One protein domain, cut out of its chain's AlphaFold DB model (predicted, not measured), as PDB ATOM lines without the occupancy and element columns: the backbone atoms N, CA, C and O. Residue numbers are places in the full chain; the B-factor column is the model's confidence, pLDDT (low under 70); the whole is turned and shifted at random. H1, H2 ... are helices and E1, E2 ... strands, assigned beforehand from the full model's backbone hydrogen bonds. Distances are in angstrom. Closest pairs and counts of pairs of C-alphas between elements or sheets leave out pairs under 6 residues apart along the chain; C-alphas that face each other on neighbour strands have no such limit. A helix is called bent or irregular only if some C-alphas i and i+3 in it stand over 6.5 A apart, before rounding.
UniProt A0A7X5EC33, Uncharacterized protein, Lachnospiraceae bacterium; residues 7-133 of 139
ATOM      1  N   GLU A   7     -44.466  10.194 -28.403       93.50
ATOM      2  CA  GLU A   7     -43.108   9.713 -28.704       93.50
ATOM      3  C   GLU A   7     -42.085  10.837 -28.506       93.50
ATOM      4  O   GLU A   7     -41.073  10.638 -27.837       93.50
ATOM      5  N   GLU A   8     -42.400  12.047 -28.964       94.56
ATOM      6  CA  GLU A   8     -41.567  13.233 -28.775       94.56
ATOM      7  C   GLU A   8     -41.437  13.612 -27.290       94.56
ATOM      8  O   GLU A   8     -40.378  14.057 -26.847       94.56
ATOM      9  N   ALA A   9     -42.494  13.417 -26.495       94.25
ATOM     10  CA  ALA A   9     -42.448  13.627 -25.050       94.25
ATOM     11  C   ALA A   9     -41.529  12.620 -24.341       94.25
ATOM     12  O   ALA A   9     -40.797  13.006 -23.432       94.25
ATOM     13  N   LEU A  10     -41.531  11.351 -24.762       95.12
ATOM     14  CA  LEU A  10     -40.612  10.337 -24.235       95.12
ATOM     15  C   LEU A  10     -39.157  10.655 -24.597       95.12
ATOM     16  O   LEU A  10     -38.280  10.553 -23.741       95.12
ATOM     17  N   GLU A  11     -38.897  11.081 -25.834       95.44
ATOM     18  CA  GLU A  11     -37.564  11.538 -26.248       95.44
ATOM     19  C   GLU A  11     -37.106  12.753 -25.433       95.44
ATOM     20  O   GLU A  11     -35.948  12.824 -25.012       95.44
ATOM     21  N   MET A  12     -38.015  13.692 -25.159       94.75
ATOM     22  CA  MET A  12     -37.730  14.829 -24.288       94.75
ATOM     23  C   MET A  12     -37.430  14.382 -22.854       94.75
ATOM     24  O   MET A  12     -36.434  14.819 -22.283       94.75
ATOM     25  N   ALA A  13     -38.223  13.476 -22.282       94.12
ATOM     26  CA  ALA A  13     -37.971  12.946 -20.944       94.12
ATOM     27  C   ALA A  13     -36.595  12.260 -20.852       94.12
ATOM     28  O   ALA A  13     -35.851  12.497 -19.903       94.12
ATOM     29  N   GLU A  14     -36.195  11.503 -21.879       93.88
ATOM     30  CA  GLU A  14     -34.867  10.880 -21.943       93.88
ATOM     31  C   GLU A  14     -33.735  11.920 -22.020       93.88
ATOM     32  O   GLU A  14     -32.687  11.745 -21.393       93.88
ATOM     33  N   ARG A  15     -33.938  13.056 -22.709       91.50
ATOM     34  CA  ARG A  15     -32.974  14.178 -22.687       91.50
ATOM     35  C   ARG A  15     -32.766  14.739 -21.281       91.50
ATOM     36  O   ARG A  15     -31.690  15.283 -21.027       91.50
ATOM     37  N   TYR A  16     -33.750  14.610 -20.397       91.38
ATOM     38  CA  TYR A  16     -33.704  15.029 -18.996       91.38
ATOM     39  C   TYR A  16     -33.616  13.834 -18.032       91.38
ATOM     40  O   TYR A  16     -33.956  13.966 -16.862       91.38
ATOM     41  N   ARG A  17     -33.125  12.667 -18.473       90.38
ATOM     42  CA  ARG A  17     -33.077  11.444 -17.650       90.38
ATOM     43  C   ARG A  17     -32.494  11.653 -16.251       90.38
ATOM     44  O   ARG A  17     -33.026  11.099 -15.297       90.38
ATOM     45  N   ASP A  18     -31.420  12.430 -16.126       86.31
ATOM     46  CA  ASP A  18     -30.782  12.690 -14.831       86.31
ATOM     47  C   ASP A  18     -31.768  13.364 -13.861       86.31
ATOM     48  O   ASP A  18     -31.937  12.878 -12.744       86.31
ATOM     49  N   TYR A  19     -32.520  14.367 -14.330       87.75
ATOM     50  CA  TYR A  19     -33.599  15.014 -13.573       87.75
ATOM     51  C   TYR A  19     -34.660  14.006 -13.105       87.75
ATOM     52  O   TYR A  19     -34.985  13.960 -11.921       87.75
ATOM     53  N   PHE A  20     -35.141  13.148 -14.011       90.44
ATOM     54  CA  PHE A  20     -36.126  12.105 -13.691       90.44
ATOM     55  C   PHE A  20     -35.575  10.998 -12.777       90.44
ATOM     56  O   PHE A  20     -36.342  10.321 -12.107       90.44
ATOM     57  N   SER A  21     -34.258  10.774 -12.749       85.56
ATOM     58  CA  SER A  21     -33.643   9.759 -11.882       85.56
ATOM     59  C   SER A  21     -33.350  10.265 -10.471       85.56
ATOM     60  O   SER A  21     -33.336   9.484  -9.519       85.56
ATOM     61  N   GLU A  22     -33.076  11.562 -10.346       83.69
ATOM     62  CA  GLU A  22     -32.671  12.202  -9.097       83.69
ATOM     63  C   GLU A  22     -33.879  12.704  -8.299       83.69
ATOM     64  O   GLU A  22     -33.802  12.814  -7.075       83.69
ATOM     65  N   ARG A  23     -35.002  12.952  -8.981       85.44
ATOM     66  CA  ARG A  23     -36.301  13.280  -8.391       85.44
ATOM     67  C   ARG A  23     -37.291  12.152  -8.618       85.44
ATOM     68  O   ARG A  23     -37.162  11.384  -9.560       85.44
ATOM     69  N   ASP A  24     -38.330  12.079  -7.793       92.00
ATOM     70  CA  ASP A  24     -39.473  11.203  -8.071       92.00
ATOM     71  C   ASP A  24     -40.415  11.881  -9.078       92.00
ATOM     72  O   ASP A  24     -41.575  12.182  -8.792       92.00
ATOM     73  N   ALA A  25     -39.853  12.207 -10.240       94.31
ATOM     74  CA  ALA A  25     -40.535  12.842 -11.351       94.31
ATOM     75  C   ALA A  25     -40.871  11.802 -12.417       94.31
ATOM     76  O   ALA A  25     -40.119  10.845 -12.596       94.31
ATOM     77  N   ASP A  26     -41.976  11.983 -13.139       96.44
ATOM     78  CA  ASP A  26     -42.365  11.092 -14.240       96.44
ATOM     79  C   ASP A  26     -43.429  11.758 -15.139       96.44
ATOM     80  O   ASP A  26     -43.971  12.828 -14.827       96.44
ATOM     81  N   ILE A  27     -43.706  11.134 -16.286       96.62
ATOM     82  CA  ILE A  27     -44.762  11.529 -17.215       96.62
ATOM     83  C   ILE A  27     -45.787  10.411 -17.412       96.62
ATOM     84  O   ILE A  27     -45.457   9.238 -17.560       96.62
ATOM     85  N   ALA A  28     -47.069  10.772 -17.484       95.19
ATOM     86  CA  ALA A  28     -48.156   9.817 -17.685       95.19
ATOM     87  C   ALA A  28     -49.072  10.189 -18.852       95.19
ATOM     88  O   ALA A  28     -49.409  11.352 -19.077       95.19
ATOM     89  N   LEU A  29     -49.546   9.160 -19.558       92.12
ATOM     90  CA  LEU A  29     -50.512   9.281 -20.644       92.12
ATOM     91  C   LEU A  29     -51.946   9.162 -20.115       92.12
ATOM     92  O   LEU A  29     -52.395   8.092 -19.698       92.12
ATOM     93  N   GLY A  30     -52.704  10.253 -20.172       88.50
ATOM     94  CA  GLY A  30     -54.121  10.260 -19.835       88.50
ATOM     95  C   GLY A  30     -54.977   9.507 -20.852       88.50
ATOM     96  O   GLY A  30     -54.728   9.535 -22.057       88.50
ATOM     97  N   ARG A  31     -56.082   8.903 -20.388       84.94
ATOM     98  CA  ARG A  31     -57.050   8.201 -21.261       84.94
ATOM     99  C   ARG A  31     -57.653   9.087 -22.358       84.94
ATOM    100  O   ARG A  31     -58.107   8.553 -23.364       84.94
ATOM    101  N   SER A  32     -57.698  10.403 -22.152       82.69
ATOM    102  CA  SER A  32     -58.200  11.395 -23.113       82.69
ATOM    103  C   SER A  32     -57.139  11.899 -24.099       82.69
ATOM    104  O   SER A  32     -57.451  12.773 -24.900       82.69
ATOM    105  N   GLY A  33     -55.901  11.394 -24.035       80.19
ATOM    106  CA  GLY A  33     -54.772  11.897 -24.829       80.19
ATOM    107  C   GLY A  33     -54.104  13.148 -24.249       80.19
ATOM    108  O   GLY A  33     -53.276  13.755 -24.911       80.19
ATOM    109  N   THR A  34     -54.464  13.562 -23.031       88.00
ATOM    110  CA  THR A  34     -53.742  14.604 -22.283       88.00
ATOM    111  C   THR A  34     -52.578  13.971 -21.537       88.00
ATOM    112  O   THR A  34     -52.778  12.946 -20.887       88.00
ATOM    113  N   HIS A  35     -51.391  14.563 -21.612       93.38
ATOM    114  CA  HIS A  35     -50.222  14.079 -20.889       93.38
ATOM    115  C   HIS A  35     -50.092  14.804 -19.553       93.38
ATOM    116  O   HIS A  35     -50.560  15.933 -19.403       93.38
ATOM    117  N   PHE A  36     -49.476  14.143 -18.584       96.00
ATOM    118  CA  PHE A  36     -49.229  14.678 -17.253       96.00
ATOM    119  C   PHE A  36     -47.743  14.635 -16.970       96.00
ATOM    120  O   PHE A  36     -47.115  13.616 -17.230       96.00
ATOM    121  N   PHE A  37     -47.218  15.717 -16.421       97.31
ATOM    122  CA  PHE A  37     -45.900  15.790 -15.819       97.31
ATOM    123  C   PHE A  37     -46.084  16.010 -14.323       97.31
ATOM    124  O   PHE A  37     -46.901  16.844 -13.915       97.31
ATOM    125  N   TYR A  38     -45.361  15.245 -13.516       96.88
ATOM    126  CA  TYR A  38     -45.445  15.362 -12.072       96.88
ATOM    127  C   TYR A  38     -44.110  15.118 -11.387       96.88
ATOM    128  O   TYR A  38     -43.266  14.385 -11.893       96.88
ATOM    129  N   VAL A  39     -43.981  15.710 -10.201       95.12
ATOM    130  CA  VAL A  39     -42.913  15.465  -9.231       95.12
ATOM    131  C   VAL A  39     -43.587  15.130  -7.910       95.12
ATOM    132  O   VAL A  39     -44.400  15.910  -7.409       95.12
ATOM    133  N   TYR A  40     -43.315  13.940  -7.388       94.56
ATOM    134  CA  TYR A  40     -43.910  13.451  -6.153       94.56
ATOM    135  C   TYR A  40     -42.934  13.592  -4.987       94.56
ATOM    136  O   TYR A  40     -41.807  13.111  -5.025       94.56
ATOM    137  N   ASP A  41     -43.384  14.207  -3.908       90.50
ATOM    138  CA  ASP A  41     -42.630  14.242  -2.671       90.50
ATOM    139  C   ASP A  41     -43.005  13.025  -1.822       90.50
ATOM    140  O   ASP A  41     -44.075  12.954  -1.204       90.50
ATOM    141  N   LYS A  42     -42.107  12.034  -1.801       88.50
ATOM    142  CA  LYS A  42     -42.276  10.816  -0.999       88.50
ATOM    143  C   LYS A  42     -42.263  11.081   0.504       88.50
ATOM    144  O   LYS A  42     -42.872  10.302   1.236       88.50
ATOM    145  N   GLU A  43     -41.551  12.106   0.960       89.25
ATOM    146  CA  GLU A  43     -41.413  12.425   2.380       89.25
ATOM    147  C   GLU A  43     -42.716  13.007   2.928       89.25
ATOM    148  O   GLU A  43     -43.205  12.565   3.970       89.25
ATOM    149  N   HIS A  44     -43.324  13.931   2.184       90.81
ATOM    150  CA  HIS A  44     -44.523  14.641   2.627       90.81
ATOM    151  C   HIS A  44     -45.834  14.096   2.037       90.81
ATOM    152  O   HIS A  44     -46.920  14.429   2.518       90.81
ATOM    153  N   GLY A  45     -45.758  13.212   1.039       92.88
ATOM    154  CA  GLY A  45     -46.902  12.481   0.495       92.88
ATOM    155  C   GLY A  45     -47.813  13.305  -0.419       92.88
ATOM    156  O   GLY A  45     -49.019  13.047  -0.463       92.88
ATOM    157  N   TYR A  46     -47.272  14.298  -1.127       92.81
ATOM    158  CA  TYR A  46     -48.017  15.126  -2.079       92.81
ATOM    159  C   TYR A  46     -47.237  15.348  -3.382       92.81
ATOM    160  O   TYR A  46     -46.046  15.078  -3.465       92.81
ATOM    161  N   PHE A  47     -47.924  15.825  -4.422       93.31
ATOM    162  CA  PHE A  47     -47.272  16.254  -5.660       93.31
ATOM    163  C   PHE A  47     -46.777  17.688  -5.506       93.31
ATOM    164  O   PHE A  47     -47.596  18.596  -5.361       93.31
ATOM    165  N   GLU A  48     -45.462  17.885  -5.533       90.75
ATOM    166  CA  GLU A  48     -44.854  19.219  -5.619       90.75
ATOM    167  C   GLU A  48     -45.215  19.878  -6.946       90.75
ATOM    168  O   GLU A  48     -45.565  21.054  -6.993       90.75
ATOM    169  N   VAL A  49     -45.205  19.080  -8.016       94.00
ATOM    170  CA  VAL A  49     -45.563  19.509  -9.363       94.00
ATOM    171  C   VAL A  49     -46.603  18.557  -9.925       94.00
ATOM    172  O   VAL A  49     -46.455  17.336  -9.839       94.00
ATOM    173  N   PHE A  50     -47.659  19.108 -10.520       96.19
ATOM    174  CA  PHE A  50     -48.660  18.328 -11.240       96.19
ATOM    175  C   PHE A  50     -49.305  19.172 -12.340       96.19
ATOM    176  O   PHE A  50     -50.240  19.940 -12.099       96.19
ATOM    177  N   HIS A  51     -48.819  19.015 -13.568       96.75
ATOM    178  CA  HIS A  51     -49.274  19.798 -14.712       96.75
ATOM    179  C   HIS A  51     -49.637  18.920 -15.899       96.75
ATOM    180  O   HIS A  51     -49.099  17.834 -16.104       96.75
ATOM    181  N   THR A  52     -50.575  19.410 -16.703       95.56
ATOM    182  CA  THR A  52     -50.892  18.805 -17.995       95.56
ATOM    183  C   THR A  52     -50.042  19.421 -19.089       95.56
ATOM    184  O   THR A  52     -49.869  20.637 -19.100       95.56
ATOM    185  N   PHE A  53     -49.645  18.614 -20.065       94.44
ATOM    186  CA  PHE A  53     -49.014  19.077 -21.295       94.44
ATOM    187  C   PHE A  53     -49.557  18.308 -22.506       94.44
ATOM    188  O   PHE A  53     -50.247  17.289 -22.382       94.44
ATOM    189  N   ARG A  54     -49.290  18.833 -23.697       90.56
ATOM    190  CA  ARG A  54     -49.692  18.274 -24.994       90.56
ATOM    191  C   ARG A  54     -48.515  18.078 -25.932       90.56
ATOM    192  O   ARG A  54     -48.584  17.208 -26.790       90.56
ATOM    193  N   THR A  55     -47.454  18.867 -25.784       91.88
ATOM    194  CA  THR A  55     -46.289  18.819 -26.677       91.88
ATOM    195  C   THR A  55     -44.995  18.590 -25.903       91.88
ATOM    196  O   THR A  55     -44.909  18.884 -24.713       91.88
ATOM    197  N   ALA A  56     -43.967  18.091 -26.590       93.62
ATOM    198  CA  ALA A  56     -42.630  17.956 -26.014       93.62
ATOM    199  C   ALA A  56     -42.028  19.307 -25.586       93.62
ATOM    200  O   ALA A  56     -41.306  19.360 -24.597       93.62
ATOM    201  N   ALA A  57     -42.356  20.395 -26.292       92.88
ATOM    202  CA  ALA A  57     -41.919  21.741 -25.929       92.88
ATOM    203  C   ALA A  57     -42.567  22.213 -24.617       92.88
ATOM    204  O   ALA A  57     -41.871  22.710 -23.742       92.88
ATOM    205  N   GLU A  58     -43.872  21.979 -24.442       94.69
ATOM    206  CA  GLU A  58     -44.557  22.269 -23.174       94.69
ATOM    207  C   GLU A  58     -43.976  21.438 -22.018       94.69
ATOM    208  O   GLU A  58     -43.824  21.945 -20.911       94.69
ATOM    209  N   LEU A  59     -43.616  20.170 -22.259       95.31
ATOM    210  CA  LEU A  59     -42.926  19.352 -21.256       95.31
ATOM    211  C   LEU A  59     -41.557  19.943 -20.885       95.31
ATOM    212  O   LEU A  59     -41.229  20.019 -19.704       95.31
ATOM    213  N   GLU A  60     -40.767  20.367 -21.872       93.88
ATOM    214  CA  GLU A  60     -39.465  20.998 -21.632       93.88
ATOM    215  C   GLU A  60     -39.604  22.294 -20.821       93.88
ATOM    216  O   GLU A  60     -38.875  22.479 -19.849       93.88
ATOM    217  N   GLU A  61     -40.584  23.142 -21.143       93.25
ATOM    218  CA  GLU A  61     -40.885  24.353 -20.371       93.25
ATOM    219  C   GLU A  61     -41.261  24.041 -18.918       93.25
ATOM    220  O   GLU A  61     -40.795  24.727 -18.011       93.25
ATOM    221  N   LEU A  62     -42.048  22.989 -18.669       94.94
ATOM    222  CA  LEU A  62     -42.411  22.578 -17.308       94.94
ATOM    223  C   LEU A  62     -41.203  22.082 -16.501       94.94
ATOM    224  O   LEU A  62     -41.064  22.428 -15.325       94.94
ATOM    225  N   ILE A  63     -40.319  21.294 -17.122       92.38
ATOM    226  CA  ILE A  63     -39.090  20.807 -16.478       92.38
ATOM    227  C   ILE A  63     -38.175  21.990 -16.139       92.38
ATOM    228  O   ILE A  63     -37.716  22.113 -15.003       92.38
ATOM    229  N   LEU A  64     -37.932  22.881 -17.106       90.06
ATOM    230  CA  LEU A  64     -37.086  24.061 -16.916       90.06
ATOM    231  C   LEU A  64     -37.677  25.037 -15.895       90.06
ATOM    232  O   LEU A  64     -36.937  25.562 -15.067       90.06
ATOM    233  N   GLY A  65     -38.996  25.242 -15.918       89.44
ATOM    234  CA  GLY A  65     -39.706  26.068 -14.944       89.44
ATOM    235  C   GLY A  65     -39.526  25.546 -13.523       89.44
ATOM    236  O   GLY A  65     -39.102  26.298 -12.654       89.44
ATOM    237  N   THR A  66     -39.720  24.238 -13.319       89.75
ATOM    238  CA  THR A  66     -39.512  23.595 -12.009       89.75
ATOM    239  C   THR A  66     -38.075  23.799 -11.515       89.75
ATOM    240  O   THR A  66     -37.853  24.237 -10.392       89.75
ATOM    241  N   LEU A  67     -37.083  23.551 -12.380       87.25
ATOM    242  CA  LEU A  67     -35.669  23.749 -12.048       87.25
ATOM    243  C   LEU A  67     -35.331  25.209 -11.710       87.25
ATOM    244  O   LEU A  67     -34.501  25.457 -10.835       87.25
ATOM    245  N   SER A  68     -35.944  26.168 -12.407       85.81
ATOM    246  CA  SER A  68     -35.757  27.598 -12.145       85.81
ATOM    247  C   SER A  68     -36.356  27.997 -10.799       85.81
ATOM    248  O   SER A  68     -35.679  28.652 -10.011       85.81
ATOM    249  N   GLU A  69     -37.585  27.565 -10.508       86.62
ATOM    250  CA  GLU A  69     -38.257  27.832  -9.231       86.62
ATOM    251  C   GLU A  69     -37.462  27.264  -8.047       86.62
ATOM    252  O   GLU A  69     -37.261  27.954  -7.046       86.62
ATOM    253  N   ASP A  70     -36.930  26.046  -8.185       84.12
ATOM    254  CA  ASP A  70     -36.065  25.432  -7.176       84.12
ATOM    255  C   ASP A  70     -34.801  26.269  -6.915       84.12
ATOM    256  O   ASP A  70     -34.425  26.497  -5.762       84.12
ATOM    257  N   LEU A  71     -34.141  26.750  -7.977       84.31
ATOM    258  CA  LEU A  71     -32.944  27.587  -7.859       84.31
ATOM    259  C   LEU A  71     -33.245  28.945  -7.233       84.31
ATOM    260  O   LEU A  71     -32.463  29.427  -6.415       84.31
ATOM    261  N   GLU A  72     -34.346  29.577  -7.626       86.38
ATOM    262  CA  GLU A  72     -34.772  30.857  -7.068       86.38
ATOM    263  C   GLU A  72     -35.094  30.722  -5.578       86.38
ATOM    264  O   GLU A  72     -34.618  31.525  -4.772       86.38
ATOM    265  N   CYS A  73     -35.820  29.664  -5.199       84.94
ATOM    266  CA  CYS A  73     -36.126  29.340  -3.809       84.94
ATOM    267  C   CYS A  73     -34.846  29.100  -2.998       84.94
ATOM    268  O   CYS A  73     -34.635  29.727  -1.959       84.94
ATOM    269  N   MET A  74     -33.948  28.253  -3.504       85.00
ATOM    270  CA  MET A  74     -32.659  27.976  -2.874       85.00
ATOM    271  C   MET A  74     -31.830  29.254  -2.698       85.00
ATOM    272  O   MET A  74     -31.314  29.500  -1.609       85.00
ATOM    273  N   ASN A  75     -31.716  30.086  -3.738       83.06
ATOM    274  CA  ASN A  75     -30.970  31.343  -3.674       83.06
ATOM    275  C   ASN A  75     -31.544  32.287  -2.612       83.06
ATOM    276  O   ASN A  75     -30.779  32.879  -1.850       83.06
ATOM    277  N   ALA A  76     -32.872  32.413  -2.541       86.44
ATOM    278  CA  ALA A  76     -33.537  33.250  -1.549       86.44
ATOM    279  C   ALA A  76     -33.290  32.742  -0.121       86.44
ATOM    280  O   ALA A  76     -32.833  33.506   0.728       86.44
ATOM    281  N   VAL A  77     -33.513  31.446   0.127       85.19
ATOM    282  CA  VAL A  77     -33.346  30.840   1.457       85.19
ATOM    283  C   VAL A  77     -31.886  30.871   1.908       85.19
ATOM    284  O   VAL A  77     -31.602  31.209   3.055       85.19
ATOM    285  N   MET A  78     -30.943  30.564   1.015       84.81
ATOM    286  CA  MET A  78     -29.516  30.613   1.331       84.81
ATOM    287  C   MET A  78     -29.067  32.044   1.653       84.81
ATOM    288  O   MET A  78     -28.321  32.246   2.611       84.81
ATOM    289  N   ALA A  79     -29.521  33.041   0.887       86.50
ATOM    290  CA  ALA A  79     -29.191  34.440   1.145       86.50
ATOM    291  C   ALA A  79     -29.761  34.927   2.486       86.50
ATOM    292  O   ALA A  79     -29.038  35.566   3.249       86.50
ATOM    293  N   GLU A  80     -31.018  34.596   2.791       85.88
ATOM    294  CA  GLU A  80     -31.671  34.973   4.048       85.88
ATOM    295  C   GLU A  80     -30.990  34.319   5.261       85.88
ATOM    296  O   GLU A  80     -30.596  35.018   6.194       85.88
ATOM    297  N   ASN A  81     -30.735  33.007   5.210       83.69
ATOM    298  CA  ASN A  81     -30.078  32.281   6.301       83.69
ATOM    299  C   ASN A  81     -28.647  32.772   6.556       83.69
ATOM    300  O   ASN A  81     -28.217  32.887   7.708       83.69
ATOM    301  N   LEU A  82     -27.883  33.041   5.491       85.69
ATOM    302  CA  LEU A  82     -26.531  33.578   5.630       85.69
ATOM    303  C   LEU A  82     -26.555  35.000   6.177       85.69
ATOM    304  O   LEU A  82     -25.741  35.309   7.043       85.69
ATOM    305  N   HIS A  83     -27.484  35.841   5.719       84.81
ATOM    306  CA  HIS A  83     -27.633  37.195   6.239       84.81
ATOM    307  C   HIS A  83     -27.946  37.181   7.738       84.81
ATOM    308  O   HIS A  83     -27.219  37.811   8.502       84.81
ATOM    309  N   GLU A  84     -28.931  36.393   8.178       81.50
ATOM    310  CA  GLU A  84     -29.288  36.277   9.597       81.50
ATOM    311  C   GLU A  84     -28.101  35.788  10.442       81.50
ATOM    312  O   GLU A  84     -27.770  36.365  11.480       81.50
ATOM    313  N   ARG A  85     -27.406  34.739   9.986       77.12
ATOM    314  CA  ARG A  85     -26.261  34.176  10.714       77.12
ATOM    315  C   ARG A  85     -25.058  35.109  10.740       77.12
ATOM    316  O   ARG A  85     -24.315  35.102  11.718       77.12
ATOM    317  N   PHE A  86     -24.848  35.898   9.691       79.81
ATOM    318  CA  PHE A  86     -23.740  36.845   9.633       79.81
ATOM    319  C   PHE A  86     -24.028  38.075  10.496       79.81
ATOM    320  O   PHE A  86     -23.128  38.496  11.223       79.81
ATOM    321  N   ASP A  87     -25.269  38.566  10.516       75.56
ATOM    322  CA  ASP A  87     -25.716  39.669  11.377       75.56
ATOM    323  C   ASP A  87     -25.604  39.316  12.869       75.56
ATOM    324  O   ASP A  87     -25.168  40.133  13.679       75.56
ATOM    325  N   LEU A  88     -25.886  38.064  13.251       62.94
ATOM    326  CA  LEU A  88     -25.645  37.571  14.617       62.94
ATOM    327  C   LEU A  88     -24.160  37.569  15.016       62.94
ATOM    328  O   LEU A  88     -23.834  37.457  16.201       62.94
ATOM    329  N   THR A  89     -23.256  37.681  14.042       61.12
ATOM    330  CA  THR A  89     -21.804  37.679  14.241       61.12
ATOM    331  C   THR A  89     -21.143  39.027  13.936       61.12
ATOM    332  O   THR A  89     -19.912  39.083  13.858       61.12
ATOM    333  N   ASP A  90     -21.930  40.095  13.756       62.41
ATOM    334  CA  ASP A  90     -21.467  41.355  13.172       62.41
ATOM    335  C   ASP A  90     -20.253  41.963  13.909       62.41
ATOM    336  O   ASP A  90     -20.203  42.115  15.131       62.41
ATOM    337  N   ILE A  91     -19.235  42.283  13.108       56.41
ATOM    338  CA  ILE A  91     -17.895  42.742  13.494       56.41
ATOM    339  C   ILE A  91     -17.811  44.279  13.443       56.41
ATOM    340  O   ILE A  91     -16.848  44.871  13.944       56.41
ATOM    341  N   ASN A  92     -18.805  44.948  12.849       55.91
ATOM    342  CA  ASN A  92     -18.748  46.384  12.565       55.91
ATOM    343  C   ASN A  92     -18.550  47.279  13.800       55.91
ATOM    344  O   ASN A  92     -18.076  48.405  13.651       55.91
ATOM    345  N   GLU A  93     -18.813  46.798  15.018       52.41
ATOM    346  CA  GLU A  93     -18.567  47.570  16.245       52.41
ATOM    347  C   GLU A  93     -17.076  47.735  16.616       52.41
ATOM    348  O   GLU A  93     -16.762  48.526  17.506       52.41
ATOM    349  N   THR A  94     -16.124  47.039  15.972       52.88
ATOM    350  CA  THR A  94     -14.711  47.006  16.434       52.88
ATOM    351  C   THR A  94     -13.637  47.224  15.359       52.88
ATOM    352  O   THR A  94     -12.490  46.808  15.532       52.88
ATOM    353  N   LEU A  95     -13.942  47.952  14.279       53.03
ATOM    354  CA  LEU A  95     -12.942  48.321  13.255       53.03
ATOM    355  C   LEU A  95     -11.746  49.125  13.812       53.03
ATOM    356  O   LEU A  95     -10.633  48.985  13.306       53.03
ATOM    357  N   ASP A  96     -11.937  49.878  14.900       57.56
ATOM    358  CA  ASP A  96     -10.878  50.682  15.531       57.56
ATOM    359  C   ASP A  96      -9.992  49.896  16.526       57.56
ATOM    360  O   ASP A  96      -8.967  50.407  16.974       57.56
ATOM    361  N   ASN A  97     -10.341  48.646  16.866       59.53
ATOM    362  CA  ASN A  97      -9.602  47.782  17.802       59.53
ATOM    363  C   ASN A  97      -9.553  46.333  17.288       59.53
ATOM    364  O   ASN A  97     -10.087  45.409  17.907       59.53
ATOM    365  N   TYR A  98      -8.889  46.134  16.147       62.41
ATOM    366  CA  TYR A  98      -8.748  44.822  15.515       62.41
ATOM    367  C   TYR A  98      -8.109  43.797  16.469       62.41
ATOM    368  O   TYR A  98      -6.912  43.850  16.762       62.41
ATOM    369  N   ALA A  99      -8.907  42.835  16.941       70.62
ATOM    370  CA  ALA A  99      -8.474  41.750  17.816       70.62
ATOM    371  C   ALA A  99      -8.442  40.436  17.013       70.62
ATOM    372  O   ALA A  99      -9.487  39.806  16.830       70.62
ATOM    373  N   PRO A 100      -7.269  39.960  16.546       71.00
ATOM    374  CA  PRO A 100      -7.186  38.873  15.565       71.00
ATOM    375  C   PRO A 100      -7.929  37.594  15.972       71.00
ATOM    376  O   PRO A 100      -8.546  36.947  15.137       71.00
ATOM    377  N   ARG A 101      -7.908  37.233  17.263       74.00
ATOM    378  CA  ARG A 101      -8.604  36.040  17.778       74.00
ATOM    379  C   ARG A 101     -10.128  36.170  17.743       74.00
ATOM    380  O   ARG A 101     -10.794  35.174  17.489       74.00
ATOM    381  N   PHE A 102     -10.658  37.369  17.989       71.12
ATOM    382  CA  PHE A 102     -12.093  37.646  17.904       71.12
ATOM    383  C   PHE A 102     -12.561  37.551  16.447       71.12
ATOM    384  O   PHE A 102     -13.476  36.794  16.147       71.12
ATOM    385  N   HIS A 103     -11.833  38.184  15.522       72.38
ATOM    386  CA  HIS A 103     -12.134  38.087  14.090       72.38
ATOM    387  C   HIS A 103     -12.011  36.659  13.543       72.38
ATOM    388  O   HIS A 103     -12.853  36.239  12.759       72.38
ATOM    389  N   MET A 104     -11.002  35.884  13.966       77.94
ATOM    390  CA  MET A 104     -10.876  34.473  13.570       77.94
ATOM    391  C   MET A 104     -12.051  33.621  14.061       77.94
ATOM    392  O   MET A 104     -12.481  32.731  13.336       77.94
ATOM    393  N   HIS A 105     -12.566  33.881  15.267       77.31
ATOM    394  CA  HIS A 105     -13.743  33.182  15.783       77.31
ATOM    395  C   HIS A 105     -14.983  33.504  14.944       77.31
ATOM    396  O   HIS A 105     -15.673  32.589  14.506       77.31
ATOM    397  N   THR A 106     -15.232  34.784  14.658       74.88
ATOM    398  CA  THR A 106     -16.348  35.176  13.788       74.88
ATOM    399  C   THR A 106     -16.237  34.555  12.398       74.88
ATOM    400  O   THR A 106     -17.193  33.955  11.919       74.88
ATOM    401  N   LEU A 107     -15.064  34.639  11.764       80.50
ATOM    402  CA  LEU A 107     -14.842  34.042  10.447       80.50
ATOM    403  C   LEU A 107     -15.055  32.522  10.461       80.50
ATOM    404  O   LEU A 107     -15.555  31.972   9.485       80.50
ATOM    405  N   ALA A 108     -14.706  31.835  11.554       83.38
ATOM    406  CA  ALA A 108     -14.956  30.403  11.694       83.38
ATOM    407  C   ALA A 108     -16.460  30.078  11.751       83.38
ATOM    408  O   ALA A 108     -16.894  29.145  11.077       83.38
ATOM    409  N   GLU A 109     -17.257  30.856  12.489       80.69
ATOM    410  CA  GLU A 109     -18.718  30.681  12.537       80.69
ATOM    411  C   GLU A 109     -19.381  31.014  11.190       80.69
ATOM    412  O   GLU A 109     -20.253  30.277  10.735       80.69
ATOM    413  N   GLN A 110     -18.911  32.050  10.487       82.50
ATOM    414  CA  GLN A 110     -19.380  32.376   9.135       82.50
ATOM    415  C   GLN A 110     -19.052  31.265   8.127       82.50
ATOM    416  O   GLN A 110     -19.912  30.855   7.348       82.50
ATOM    417  N   LEU A 111     -17.829  30.722   8.162       83.94
ATOM    418  CA  LEU A 111     -17.437  29.586   7.321       83.94
ATOM    419  C   LEU A 111     -18.270  28.340   7.625       83.94
ATOM    420  O   LEU A 111     -18.656  27.626   6.702       83.94
ATOM    421  N   LYS A 112     -18.566  28.090   8.901       85.88
ATOM    422  CA  LYS A 112     -19.440  26.993   9.315       85.88
ATOM    423  C   LYS A 112     -20.859  27.179   8.778       85.88
ATOM    424  O   LYS A 112     -21.422  26.231   8.244       85.88
ATOM    425  N   ALA A 113     -21.403  28.393   8.844       84.62
ATOM    426  CA  ALA A 113     -22.717  28.696   8.287       84.62
ATOM    427  C   ALA A 113     -22.781  28.446   6.772       84.62
ATOM    428  O   ALA A 113     -23.723  27.817   6.300       84.62
ATOM    429  N   VAL A 114     -21.753  28.867   6.028       85.50
ATOM    430  CA  VAL A 114     -21.639  28.594   4.585       85.50
ATOM    431  C   VAL A 114     -21.522  27.097   4.304       85.50
ATOM    432  O   VAL A 114     -22.161  26.603   3.379       85.50
ATOM    433  N   ALA A 115     -20.730  26.367   5.092       85.19
ATOM    434  CA  ALA A 115     -20.577  24.924   4.931       85.19
ATOM    435  C   ALA A 115     -21.903  24.177   5.155       85.19
ATOM    436  O   ALA A 115     -22.237  23.303   4.363       85.19
ATOM    437  N   GLU A 116     -22.677  24.554   6.176       86.69
ATOM    438  CA  GLU A 116     -23.987  23.953   6.464       86.69
ATOM    439  C   GLU A 116     -25.008  24.216   5.342       86.69
ATOM    440  O   GLU A 116     -25.701  23.292   4.914       86.69
ATOM    441  N   GLU A 117     -25.078  25.443   4.811       85.44
ATOM    442  CA  GLU A 117     -25.952  25.742   3.665       85.44
ATOM    443  C   GLU A 117     -25.501  24.998   2.397       85.44
ATOM    444  O   GLU A 117     -26.334  24.489   1.647       85.44
ATOM    445  N   TYR A 118     -24.190  24.860   2.173       82.38
ATOM    446  CA  TYR A 118     -23.662  24.085   1.050       82.38
ATOM    447  C   TYR A 118     -23.958  22.584   1.179       82.38
ATOM    448  O   TYR A 118     -24.304  21.950   0.188       82.38
ATOM    449  N   GLU A 119     -23.856  21.993   2.370       84.56
ATOM    450  CA  GLU A 119     -24.245  20.593   2.585       84.56
ATOM    451  C   GLU A 119     -25.742  20.376   2.341       84.56
ATOM    452  O   GLU A 119     -26.130  19.375   1.739       84.56
ATOM    453  N   LYS A 120     -26.574  21.334   2.763       82.62
ATOM    454  CA  LYS A 120     -28.029  21.274   2.608       82.62
ATOM    455  C   LYS A 120     -28.475  21.404   1.151       82.62
ATOM    456  O   LYS A 120     -29.309  20.627   0.695       82.62
ATOM    457  N   TRP A 121     -27.924  22.371   0.422       82.75
ATOM    458  CA  TRP A 121     -28.399  22.737  -0.917       82.75
ATOM    459  C   TRP A 121     -27.494  22.274  -2.054       82.75
ATOM    460  O   TRP A 121     -27.922  22.231  -3.205       82.75
ATOM    461  N   GLY A 122     -26.254  21.880  -1.763       79.44
ATOM    462  CA  GLY A 122     -25.254  21.525  -2.771       79.44
ATOM    463  C   GLY A 122     -25.667  20.347  -3.650       79.44
ATOM    464  O   GLY A 122     -25.313  20.313  -4.828       79.44
ATOM    465  N   GLY A 123     -26.466  19.421  -3.107       78.94
ATOM    466  CA  GLY A 123     -27.112  18.363  -3.883       78.94
ATOM    467  C   GLY A 123     -28.011  18.946  -4.972       78.94
ATOM    468  O   GLY A 123     -27.726  18.760  -6.151       78.94
ATOM    469  N   MET A 124     -29.026  19.717  -4.578       78.69
ATOM    470  CA  MET A 124     -29.967  20.369  -5.496       78.69
ATOM    471  C   MET A 124     -29.252  21.281  -6.505       78.69
ATOM    472  O   MET A 124     -29.506  21.185  -7.701       78.69
ATOM    473  N   LEU A 125     -28.275  22.082  -6.062       80.31
ATOM    474  CA  LEU A 125     -27.464  22.933  -6.939       80.31
ATOM    475  C   LEU A 125     -26.752  22.113  -8.028       80.31
ATOM    476  O   LEU A 125     -26.806  22.445  -9.212       80.31
ATOM    477  N   ALA A 126     -26.073  21.032  -7.639       80.12
ATOM    478  CA  ALA A 126     -25.330  20.198  -8.576       80.12
ATOM    479  C   ALA A 126     -26.255  19.455  -9.553       80.12
ATOM    480  O   ALA A 126     -25.896  19.297 -10.723       80.12
ATOM    481  N   GLN A 127     -27.420  19.007  -9.081       76.56
ATOM    482  CA  GLN A 127     -28.452  18.352  -9.890       76.56
ATOM    483  C   GLN A 127     -29.006  19.318 -10.940       76.56
ATOM    484  O   GLN A 127     -28.950  19.036 -12.140       76.56
ATOM    485  N   THR A 128     -29.428  20.510 -10.517       78.31
ATOM    486  CA  THR A 128     -29.958  21.520 -11.431       78.31
ATOM    487  C   THR A 128     -28.910  21.982 -12.443       78.31
ATOM    488  O   THR A 128     -29.208  22.074 -13.634       78.31
ATOM    489  N   CYS A 129     -27.655  22.182 -12.028       77.75
ATOM    490  CA  CYS A 129     -26.564  22.497 -12.953       77.75
ATOM    491  C   CYS A 129     -26.396  21.425 -14.041       77.75
ATOM    492  O   CYS A 129     -26.276  21.771 -15.213       77.75
ATOM    493  N   ARG A 130     -26.425  20.131 -13.695       80.12
ATOM    494  CA  ARG A 130     -26.333  19.046 -14.691       80.12
ATOM    495  C   ARG A 130     -27.521  19.041 -15.650       80.12
ATOM    496  O   ARG A 130     -27.326  18.869 -16.854       80.12
ATOM    497  N   ALA A 131     -28.727  19.257 -15.130       75.69
ATOM    498  CA  ALA A 131     -29.935  19.320 -15.941       75.69
ATOM    499  C   ALA A 131     -29.901  20.502 -16.931       75.69
ATOM    500  O   ALA A 131     -30.266  20.338 -18.096       75.69
ATOM    501  N   LEU A 132     -29.379  21.661 -16.516       76.75
ATOM    502  CA  LEU A 132     -29.300  22.874 -17.339       76.75
ATOM    503  C   LEU A 132     -28.064  22.944 -18.257       76.75
ATOM    504  O   LEU A 132     -28.094  23.645 -19.272       76.75
ATOM    505  N   CYS A 133     -26.976  22.234 -17.943       70.00
ATOM    506  CA  CYS A 133     -25.740  22.262 -18.730       70.00
ATOM    507  C   CYS A 133     -25.995  21.909 -20.207       70.00
ATOM    508  O   CYS A 133     -26.412  20.799 -20.534       70.00
TER     509      CYS A 133
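This is residues 7 to 133 of the 139 residues of an uncharacterized protein of Lachnospiraceae bacterium (UniProt A0A7X5EC33). What shape do these atoms make? A long helical hairpin, H3 and the bent H4, has a small head at one end, where the twisted sheet E1 E2 E3 packs on residues 56 to 66 of H3 and short H1 and H2 graze the sheet. What is printed? The 127 residues, mostly helix by class, hold H1 H2 E1 E2 E3 H3 H4 in order; E1 E2 E3 is a meander, each strand the antiparallel neighbour of the one before, in two layers with H3. How spread is it? It is only just extended, close to loose, with a radius of gyration of the C-alphas of 21.1 A and spans of 73 by 28 by 19 A.

What does the first helix meet? H1, residues 7 to 15, touches H3, residues 56 to 87, closest at the C-alphas of Ala 9 and Ala 56, 4.4 A. How do the strands pair? E2, residues 35 to 41, forms hairpins with E1, residues 25 to 29 (N 28 to O 36, 2.9 A), and E3, residues 46 to 53 (N 37 to O 51, 2.8 A), both within hydrogen-bond range. H3 lies over E2 and E3, at a height over the sheet of 12.7 A. What follows? H4, residues 100 to 132, was assigned as one helix by its hydrogen bonds but is bent, C-alphas 120 and 123 being 7.2 A apart; its arm H4a, residues 100 to 120, touches H3 at a shallow tilt of 23 degrees, opposite ways, closest at the C-alphas of Phe 86 and Gln 110, 6.3 A. H4b, residues 123 to 132, touches H2, residues 17 to 22, closest at the C-alphas of Tyr 19 and Ala 131, 6.1 A. In H1, H2, H3, H4a and H4b every O i to N i+4 pair is within hydrogen-bond range.

Where do the elements begin and end? H1 begins at C-alpha 7 (-43.108, 9.713, -28.704), and H4b ends at C-alpha 132 (-29.300, 22.874, -17.339). Which are long? H3 measures 46.4 A and H4a 30.2 A.

Is it unbroken? The printed part has no cut; the link H3 to H4, 12 residues, is long. Where is confidence low? Residues 88 to 98 have pLDDT under 70.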